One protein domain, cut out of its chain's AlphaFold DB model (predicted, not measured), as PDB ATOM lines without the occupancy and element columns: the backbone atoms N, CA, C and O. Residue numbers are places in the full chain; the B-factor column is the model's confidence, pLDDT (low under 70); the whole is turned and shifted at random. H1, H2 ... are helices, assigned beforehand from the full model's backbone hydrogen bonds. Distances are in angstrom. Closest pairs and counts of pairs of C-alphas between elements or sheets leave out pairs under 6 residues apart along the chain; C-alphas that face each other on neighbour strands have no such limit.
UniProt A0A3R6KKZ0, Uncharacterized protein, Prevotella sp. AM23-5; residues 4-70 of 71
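AT A GLANCE: This is residues 4 to 70 of the 71 residues of an uncharacterized protein of Prevotella sp. AM23-5 (UniProt A0A3R6KKZ0). Three helices make an open zigzag: H2 folds back beside the second part of H1 as a helical hairpin, and H3 then turns off at a corner from the far end of H2 and runs away as an arm. Both ends stick out, residues 4 to 10 of H1 at one end of the longest axis and residues 55 to 70, most of them in H3, at the other, and they make the length of the whole. The printed part has 67 residues with three named helices, H1, H2 and H3 in that order, and no named strand; the class is all helix. It is loose, with a radius of gyration of the C-alphas of 15.3 A, and spans 54 by 27 by 13 A.

HOW THE PARTS SIT: Start at H1, residues 4 to 27, the longest helix by residues. Look at its residues 15 to 26, which alone touch H2, residues 32 to 45; the closest C-alphas of the two helices, those of Met 22 and Leu 35, are 5.7 A apart. H1 and H2 run opposite ways at a shallow tilt of 30 degrees and form a helical hairpin. Go on to residues 42 to 44 of H2, where it touches residues 49 to 50 of H3, residues 47 to 68. H2 and H3 touch only at the corner by their link; their closest C-alphas, those of Cys 43 and Ser 50, are 4.4 A apart. They run opposite ways at a steep tilt of 51 degrees. H1 and H3 are apart. In H2 and H3 every O i to N i+4 pair is within hydrogen-bond range, and in H1 19 of 20 are.

IN THESE COORDINATES: Find C-alpha 4 at (-50.857, 31.858, -0.904); from there H1 runs 35.4 A to C-alpha 27 at (-43.258, 8.337, -26.203). H2 begins at C-alpha 32 and runs 19.8 A to C-alpha 45. H3 begins at C-alpha 47 and runs 31.5 A to C-alpha 68 at (-57.061, -13.460, -22.641).

THE WHOLE: Asp 4 and Arg 70 hold the two C-alphas farthest apart, 54.6 A, and the outline is only just a rod. Without the stretches that stand free, the body has 44 residues and spans 28 by 24 by 13 A. The printed part has no cut. The links from H1 to H2, with 4 residues, and from H2 to H3, with 1 residue, are tight. The mean pLDDT of the printed part is 90.5, and no printed residue is under 70.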
ATOM      1  N   ASP A   4     -50.161  33.098  -0.531       82.81
ATOM      2  CA  ASP A   4     -50.857  31.858  -0.904       82.81
ATOM      3  C   ASP A   4     -51.140  31.734  -2.411       82.81
ATOM      4  O   ASP A   4     -51.067  30.653  -2.994       82.81
ATOM      5  N   LYS A   5     -51.464  32.851  -3.082       84.94
ATOM      6  CA  LYS A   5     -51.708  32.850  -4.536       84.94
ATOM      7  C   LYS A   5     -50.408  32.653  -5.313       84.94
ATOM      8  O   LYS A   5     -50.428  32.033  -6.372       84.94
ATOM      9  N   LEU A   6     -49.297  33.184  -4.804       87.94
ATOM     10  CA  LEU A   6     -47.981  33.015  -5.416       87.94
ATOM     11  C   LEU A   6     -47.446  31.597  -5.220       87.94
ATOM     12  O   LEU A   6     -46.889  31.040  -6.161       87.94
ATOM     13  N   GLU A   7     -47.630  31.009  -4.041       87.00
ATOM     14  CA  GLU A   7     -47.255  29.617  -3.767       87.00
ATOM     15  C   GLU A   7     -48.060  28.659  -4.641       87.00
ATOM     16  O   GLU A   7     -47.479  27.896  -5.411       87.00
ATOM     17  N   ARG A   8     -49.387  28.825  -4.685       86.31
ATOM     18  CA  ARG A   8     -50.241  28.016  -5.560       86.31
ATOM     19  C   ARG A   8     -49.877  28.148  -7.042       86.31
ATOM     20  O   ARG A   8     -49.908  27.164  -7.774       86.31
ATOM     21  N   ALA A   9     -49.525  29.347  -7.507       89.62
ATOM     22  CA  ALA A   9     -49.094  29.548  -8.891       89.62
ATOM     23  C   ALA A   9     -47.757  28.850  -9.199       89.62
ATOM     24  O   ALA A   9     -47.576  28.340 -10.307       89.62
ATOM     25  N   LYS A  10     -46.827  28.803  -8.234       87.88
ATOM     26  CA  LYS A  10     -45.565  28.060  -8.372       87.88
ATOM     27  C   LYS A  10     -45.816  26.558  -8.459       87.88
ATOM     28  O   LYS A  10     -45.246  25.926  -9.346       87.88
ATOM     29  N   ASP A  11     -46.704  26.024  -7.625       84.31
ATOM     30  CA  ASP A  11     -47.067  24.604  -7.648       84.31
ATOM     31  C   ASP A  11     -47.711  24.215  -8.981       84.31
ATOM     32  O   ASP A  11     -47.313  23.234  -9.606       84.31
ATOM     33  N   ILE A  12     -48.642  25.033  -9.483       85.50
ATOM     34  CA  ILE A  12     -49.268  24.815 -10.796       85.50
ATOM     35  C   ILE A  12     -48.218  24.845 -11.911       85.50
ATOM     36  O   ILE A  12     -48.191  23.953 -12.757       85.50
ATOM     37  N   LYS A  13     -47.324  25.842 -11.916       88.62
ATOM     38  CA  LYS A  13     -46.255  25.938 -12.922       88.62
ATOM     39  C   LYS A  13     -45.322  24.725 -12.872       88.62
ATOM     40  O   LYS A  13     -44.910  24.228 -13.920       88.62
ATOM     41  N   TYR A  14     -44.999  24.250 -11.673       83.44
ATOM     42  CA  TYR A  14     -44.207  23.043 -11.480       83.44
ATOM     43  C   TYR A  14     -44.918  21.814 -12.061       83.44
ATOM     44  O   TYR A  14     -44.320  21.107 -12.873       83.44
ATOM     45  N   LEU A  15     -46.196  21.606 -11.736       82.94
ATOM     46  CA  LEU A  15     -46.993  20.495 -12.268       82.94
ATOM     47  C   LEU A  15     -47.074  20.520 -13.799       82.94
ATOM     48  O   LEU A  15     -46.838  19.491 -14.427       82.94
ATOM     49  N   LEU A  16     -47.311  21.686 -14.409       88.06
ATOM     50  CA  LEU A  16     -47.326  21.833 -15.870       88.06
ATOM     51  C   LEU A  16     -45.997  21.397 -16.503       88.06
ATOM     52  O   LEU A  16     -45.994  20.576 -17.413       88.06
ATOM     53  N   SER A  17     -44.862  21.849 -15.958       84.88
ATOM     54  CA  SER A  17     -43.546  21.441 -16.471       84.88
ATOM     55  C   SER A  17     -43.284  19.935 -16.342       84.88
ATOM     56  O   SER A  17     -42.550  19.354 -17.139       84.88
ATOM     57  N   LYS A  18     -43.884  19.281 -15.340       83.38
ATOM     58  CA  LYS A  18     -43.797  17.828 -15.182       83.38
ATOM     59  C   LYS A  18     -44.662  17.099 -16.197       83.38
ATOM     60  O   LYS A  18     -44.206  16.083 -16.709       83.38
ATOM     61  N   LEU A  19     -45.842  17.621 -16.521       89.44
ATOM     62  CA  LEU A  19     -46.713  17.046 -17.545       89.44
ATOM     63  C   LEU A  19     -46.055  17.057 -18.928       89.44
ATOM     64  O   LEU A  19     -46.061  16.020 -19.587       89.44
ATOM     65  N   ASP A  20     -45.403  18.157 -19.316       88.31
ATOM     66  CA  ASP A  20     -44.665  18.237 -20.588       88.31
ATOM     67  C   ASP A  20     -43.553  17.172 -20.661       88.31
ATOM     68  O   ASP A  20     -43.404  16.449 -21.651       88.31
ATOM     69  N   CYS A  21     -42.791  17.014 -19.573       87.38
ATOM     70  CA  CYS A  21     -41.768  15.975 -19.471       87.38
ATOM     71  C   CYS A  21     -42.365  14.562 -19.520       87.38
ATOM     72  O   CYS A  21     -41.813  13.689 -20.186       87.38
ATOM     73  N   MET A  22     -43.487  14.324 -18.838       89.44
ATOM     74  CA  MET A  22     -44.161  13.023 -18.823       89.44
ATOM     75  C   MET A  22     -44.726  12.649 -20.191       89.44
ATOM     76  O   MET A  22     -44.608  11.491 -20.593       89.44
ATOM     77  N   GLU A  23     -45.277  13.610 -20.936       89.38
ATOM     78  CA  GLU A  23     -45.706  13.388 -22.316       89.38
ATOM     79  C   GLU A  23     -44.518  12.940 -23.173       89.38
ATOM     80  O   GLU A  23     -44.604  11.925 -23.871       89.38
ATOM     81  N   TYR A  24     -43.383  13.634 -23.064       90.12
ATOM     82  CA  TYR A  24     -42.160  13.240 -23.752       90.12
ATOM     83  C   TYR A  24     -41.708  11.832 -23.335       90.12
ATOM     84  O   TYR A  24     -41.505  10.975 -24.197       90.12
ATOM     85  N   TRP A  25     -41.602  11.540 -22.036       91.19
ATOM     86  CA  TRP A  25     -41.154  10.230 -21.548       91.19
ATOM     87  C   TRP A  25     -42.077   9.085 -21.967       91.19
ATOM     88  O   TRP A  25     -41.592   7.991 -22.239       91.19
ATOM     89  N   SER A  26     -43.384   9.332 -22.083       88.81
ATOM     90  CA  SER A  26     -44.362   8.319 -22.504       88.81
ATOM     91  C   SER A  26     -44.167   7.831 -23.943       88.81
ATOM     92  O   SER A  26     -44.620   6.744 -24.296       88.81
ATOM     93  N   ARG A  27     -43.479   8.619 -24.777       90.75
ATOM     94  CA  ARG A  27     -43.258   8.337 -26.203       90.75
ATOM     95  C   ARG A  27     -41.845   7.853 -26.518       90.75
ATOM     96  O   ARG A  27     -41.582   7.467 -27.655       90.75
ATOM     97  N   ASN A  28     -40.935   7.887 -25.547       90.88
ATOM     98  CA  ASN A  28     -39.517   7.625 -25.767       90.88
ATOM     99  C   ASN A  28     -39.056   6.344 -25.063       90.88
ATOM    100  O   ASN A  28     -39.486   6.006 -23.963       90.88
ATOM    101  N   LYS A  29     -38.152   5.609 -25.719       82.44
ATOM    102  CA  LYS A  29     -37.514   4.426 -25.128       82.44
ATOM    103  C   LYS A  29     -36.472   4.871 -24.093       82.44
ATOM    104  O   LYS A  29     -35.851   5.916 -24.264       82.44
ATOM    105  N   ASN A  30     -36.251   4.056 -23.060       84.88
ATOM    106  CA  ASN A  30     -35.301   4.289 -21.954       84.88
ATOM    107  C   ASN A  30     -35.668   5.430 -20.981       84.88
ATOM    108  O   ASN A  30     -34.823   5.872 -20.204       84.88
ATOM    109  N   THR A  31     -36.914   5.913 -21.003       89.12
ATOM    110  CA  THR A  31     -37.428   6.934 -20.065       89.12
ATOM    111  C   THR A  31     -38.551   6.412 -19.165       89.12
ATOM    112  O   THR A  31     -39.247   7.190 -18.517       89.12
ATOM    113  N   ASP A  32     -38.716   5.095 -19.103       84.38
ATOM    114  CA  ASP A  32     -39.705   4.380 -18.291       84.38
ATOM    115  C   ASP A  32     -39.584   4.699 -16.794       84.38
ATOM    116  O   ASP A  32     -40.559   5.119 -16.178       84.38
ATOM    117  N   HIS A  33     -38.375   4.624 -16.235       86.31
ATOM    118  CA  HIS A  33     -38.112   4.955 -14.829       86.31
ATOM    119  C   HIS A  33     -38.423   6.426 -14.480       86.31
ATOM    120  O   HIS A  33     -38.783   6.746 -13.346       86.31
ATOM    121  N   LEU A  34     -38.292   7.350 -15.441       88.62
ATOM    122  CA  LEU A  34     -38.658   8.759 -15.249       88.62
ATOM    123  C   LEU A  34     -40.175   8.935 -15.264       88.62
ATOM    124  O   LEU A  34     -40.719   9.679 -14.445       88.62
ATOM    125  N   LEU A  35     -40.856   8.228 -16.168       89.25
ATOM    126  CA  LEU A  35     -42.309   8.237 -16.258       89.25
ATOM    127  C   LEU A  35     -42.953   7.644 -15.002       89.25
ATOM    128  O   LEU A  35     -43.895   8.240 -14.486       89.25
ATOM    129  N   GLU A  36     -42.425   6.536 -14.482       87.00
ATOM    130  CA  GLU A  36     -42.897   5.918 -13.238       87.00
ATOM    131  C   GLU A  36     -42.825   6.908 -12.066       87.00
ATOM    132  O   GLU A  36     -43.831   7.178 -11.404       87.00
ATOM    133  N   ASN A  37     -41.664   7.545 -11.879       88.00
ATOM    134  CA  ASN A  37     -41.478   8.576 -10.858       88.00
ATOM    135  C   ASN A  37     -42.402   9.789 -11.069       88.00
ATOM    136  O   ASN A  37     -42.919  10.362 -10.105       88.00
ATOM    137  N   GLY A  38     -42.618  10.208 -12.318       87.94
ATOM    138  CA  GLY A  38     -43.534  11.299 -12.658       87.94
ATOM    139  C   GLY A  38     -44.983  10.976 -12.293       87.94
ATOM    140  O   GLY A  38     -45.644  11.774 -11.627       87.94
ATOM    141  N   LEU A  39     -45.450   9.781 -12.665       90.50
ATOM    142  CA  LEU A  39     -46.797   9.297 -12.366       90.50
ATOM    143  C   LEU A  39     -47.032   9.190 -10.861       90.50
ATOM    144  O   LEU A  39     -48.070   9.646 -10.387       90.50
ATOM    145  N   TYR A  40     -46.064   8.664 -10.103       88.06
ATOM    146  CA  TYR A  40     -46.150   8.602  -8.644       88.06
ATOM    147  C   TYR A  40     -46.388   9.991  -8.036       88.06
ATOM    148  O   TYR A  40     -47.361  10.204  -7.309       88.06
ATOM    149  N   ASN A  41     -45.546  10.965  -8.391       86.44
ATOM    150  CA  ASN A  41     -45.656  12.324  -7.862       86.44
ATOM    151  C   ASN A  41     -46.985  12.988  -8.234       86.44
ATOM    152  O   ASN A  41     -47.587  13.668  -7.403       86.44
ATOM    153  N   LEU A  42     -47.467  12.776  -9.460       87.81
ATOM    154  CA  LEU A  42     -48.719  13.363  -9.922       87.81
ATOM    155  C   LEU A  42     -49.937  12.742  -9.225       87.81
ATOM    156  O   LEU A  42     -50.830  13.468  -8.805       87.81
ATOM    157  N   CYS A  43     -49.942  11.426  -9.004       89.81
ATOM    158  CA  CYS A  43     -50.989  10.747  -8.238       89.81
ATOM    159  C   CYS A  43     -51.063  11.213  -6.778       89.81
ATOM    160  O   CYS A  43     -52.150  11.260  -6.199       89.81
ATOM    161  N   HIS A  44     -49.923  11.548  -6.173       85.44
ATOM    162  CA  HIS A  44     -49.879  12.088  -4.815       85.44
ATOM    163  C   HIS A  44     -50.244  13.579  -4.753       85.44
ATOM    164  O   HIS A  44     -50.861  14.011  -3.779       85.44
ATOM    165  N   GLY A  45     -49.881  14.357  -5.778       83.00
ATOM    166  CA  GLY A  45     -50.132  15.798  -5.849       83.00
ATOM    167  C   GLY A  45     -51.534  16.181  -6.336       83.00
ATOM    168  O   GLY A  45     -52.030  17.244  -5.968       83.00
ATOM    169  N   ASP A  46     -52.186  15.324  -7.123       87.44
ATOM    170  CA  ASP A  46     -53.494  15.582  -7.727       87.44
ATOM    171  C   ASP A  46     -54.431  14.369  -7.572       87.44
ATOM    172  O   ASP A  46     -54.311  13.337  -8.241       87.44
ATOM    173  N   LYS A  47     -55.413  14.507  -6.672       90.69
ATOM    174  CA  LYS A  47     -56.402  13.456  -6.382       90.69
ATOM    175  C   LYS A  47     -57.325  13.159  -7.564       90.69
ATOM    176  O   LYS A  47     -57.766  12.019  -7.699       90.69
ATOM    177  N   GLU A  48     -57.640  14.155  -8.392       94.50
ATOM    178  CA  GLU A  48     -58.488  13.953  -9.569       94.50
ATOM    179  C   GLU A  48     -57.736  13.131 -10.615       94.50
ATOM    180  O   GLU A  48     -58.276  12.154 -11.143       94.50
ATOM    181  N   PHE A  49     -56.469  13.478 -10.855       92.00
ATOM    182  CA  PHE A  49     -55.589  12.692 -11.712       92.00
ATOM    183  C   PHE A  49     -55.475  11.245 -11.217       92.00
ATOM    184  O   PHE A  49     -55.689  10.312 -11.990       92.00
ATOM    185  N   SER A  50     -55.205  11.058  -9.922       94.19
ATOM    186  CA  SER A  50     -55.090   9.736  -9.293       94.19
ATOM    187  C   SER A  50     -56.341   8.876  -9.501       94.19
ATOM    188  O   SER A  50     -56.249   7.726  -9.939       94.19
ATOM    189  N   GLY A  51     -57.529   9.453  -9.281       96.50
ATOM    190  CA  GLY A  51     -58.801   8.765  -9.505       96.50
ATOM    191  C   GLY A  51     -59.007   8.353 -10.966       96.50
ATOM    192  O   GLY A  51     -59.364   7.207 -11.245       96.50
ATOM    193  N   LYS A  52     -58.723   9.256 -11.913       97.12
ATOM    194  CA  LYS A  52     -58.827   8.974 -13.355       97.12
ATOM    195  C   LYS A  52     -57.842   7.898 -13.810       97.12
ATOM    196  O   LYS A  52     -58.224   7.014 -14.577       97.12
ATOM    197  N   LEU A  53     -56.600   7.934 -13.323       94.56
ATOM    198  CA  LEU A  53     -55.601   6.913 -13.640       94.56
ATOM    199  C   LEU A  53     -56.028   5.536 -13.118       94.56
ATOM    200  O   LEU A  53     -55.922   4.548 -13.843       94.56
ATOM    201  N   HIS A  54     -56.553   5.461 -11.893       96.12
ATOM    202  CA  HIS A  54     -57.039   4.204 -11.321       96.12
ATOM    203  C   HIS A  54     -58.184   3.589 -12.140       96.12
ATOM    204  O   HIS A  54     -58.183   2.381 -12.400       96.12
ATOM    205  N   GLN A  55     -59.130   4.419 -12.594       98.06
ATOM    206  CA  GLN A  55     -60.206   3.980 -13.482       98.06
ATOM    207  C   GLN A  55     -59.643   3.434 -14.801       98.06
ATOM    208  O   GLN A  55     -59.974   2.318 -15.196       98.06
ATOM    209  N   LEU A  56     -58.719   4.166 -15.434       97.56
ATOM    210  CA  LEU A  56     -58.090   3.757 -16.693       97.56
ATOM    211  C   LEU A  56     -57.355   2.412 -16.575       97.56
ATOM    212  O   LEU A  56     -57.461   1.564 -17.466       97.56
ATOM    213  N   ILE A  57     -56.623   2.199 -15.476       97.06
ATOM    214  CA  ILE A  57     -55.937   0.930 -15.189       97.06
ATOM    215  C   ILE A  57     -56.955  -0.206 -15.049       97.06
ATOM    216  O   ILE A  57     -56.760  -1.279 -15.624       97.06
ATOM    217  N   SER A  58     -58.045   0.028 -14.318       98.31
ATOM    218  CA  SER A  58     -59.088  -0.977 -14.081       98.31
ATOM    219  C   SER A  58     -59.781  -1.392 -15.379       98.31
ATOM    220  O   SER A  58     -59.881  -2.588 -15.667       98.31
ATOM    221  N   ASP A  59     -60.169  -0.418 -16.205       98.50
ATOM    222  CA  ASP A  59     -60.814  -0.657 -17.499       98.50
ATOM    223  C   ASP A  59     -59.878  -1.404 -18.457       98.50
ATOM    224  O   ASP A  59     -60.274  -2.371 -19.116       98.50
ATOM    225  N   THR A  60     -58.603  -1.005 -18.494       98.19
ATOM    226  CA  THR A  60     -57.581  -1.658 -19.321       98.19
ATOM    227  C   THR A  60     -57.363  -3.104 -18.888       98.19
ATOM    228  O   THR A  60     -57.370  -3.999 -19.734       98.19
ATOM    229  N   LYS A  61     -57.229  -3.355 -17.580       98.38
ATOM    230  CA  LYS A  61     -57.091  -4.707 -17.029       98.38
ATOM    231  C   LYS A  61     -58.290  -5.576 -17.398       98.38
ATOM    232  O   LYS A  61     -58.103  -6.697 -17.859       98.38
ATOM    233  N   GLN A  62     -59.509  -5.066 -17.229       98.44
ATOM    234  CA  GLN A  62     -60.717  -5.821 -17.557       98.44
ATOM    235  C   GLN A  62     -60.791  -6.155 -19.052       98.44
ATOM    236  O   GLN A  62     -61.161  -7.273 -19.411       98.44
ATOM    237  N   ARG A  63     -60.447  -5.205 -19.931       98.25
ATOM    238  CA  ARG A  63     -60.408  -5.436 -21.381       98.25
ATOM    239  C   ARG A  63     -59.401  -6.528 -21.743       98.25
ATOM    240  O   ARG A  63     -59.770  -7.465 -22.441       98.25
ATOM    241  N   LEU A  64     -58.174  -6.430 -21.233       98.31
ATOM    242  CA  LEU A  64     -57.119  -7.405 -21.511       98.31
ATOM    243  C   LEU A  64     -57.455  -8.794 -20.953       98.31
ATOM    244  O   LEU A  64     -57.223  -9.786 -21.635       98.31
ATOM    245  N   GLN A  65     -58.063  -8.877 -19.766       98.06
ATOM    246  CA  GLN A  65     -58.514 -10.155 -19.211       98.06
ATOM    247  C   GLN A  65     -59.572 -10.812 -20.106       98.06
ATOM    248  O   GLN A  65     -59.468 -11.994 -20.400       98.06
ATOM    249  N   LYS A  66     -60.545 -10.044 -20.614       97.75
ATOM    250  CA  LYS A  66     -61.552 -10.565 -21.558       97.75
ATOM    251  C   LYS A  66     -60.940 -11.055 -22.868       97.75
ATOM    252  O   LYS A  66     -61.482 -11.977 -23.465       97.75
ATOM    253  N   GLU A  67     -59.890 -10.398 -23.357       97.56
ATOM    254  CA  GLU A  67     -59.153 -10.849 -24.543       97.56
ATOM    255  C   GLU A  67     -58.414 -12.157 -24.248       97.56
ATOM    256  O   GLU A  67     -58.501 -13.081 -25.048       97.56
ATOM    257  N   PHE A  68     -57.769 -12.260 -23.083       96.25
ATOM    258  CA  PHE A  68     -57.061 -13.460 -22.641       96.25
ATOM    259  C   PHE A  68     -57.993 -14.658 -22.410       96.25
ATOM    260  O   PHE A  68     -57.698 -15.743 -22.886       96.25
ATOM    261  N   ASP A  69     -59.145 -14.466 -21.761       96.94
ATOM    262  CA  ASP A  69     -60.117 -15.537 -21.475       96.94
ATOM    263  C   ASP A  69     -60.786 -16.114 -22.742       96.94
ATOM    264  O   ASP A  69     -61.510 -17.107 -22.674       96.94
ATOM    265  N   ARG A  70     -60.608 -15.457 -23.896       92.94
ATOM    266  CA  ARG A  70     -61.108 -15.902 -25.209       92.94
ATOM    267  C   ARG A  70     -60.067 -16.678 -26.024       92.94
ATOM    268  O   ARG A  70     -60.421 -17.145 -27.107       92.94
TER     269      ARG A  70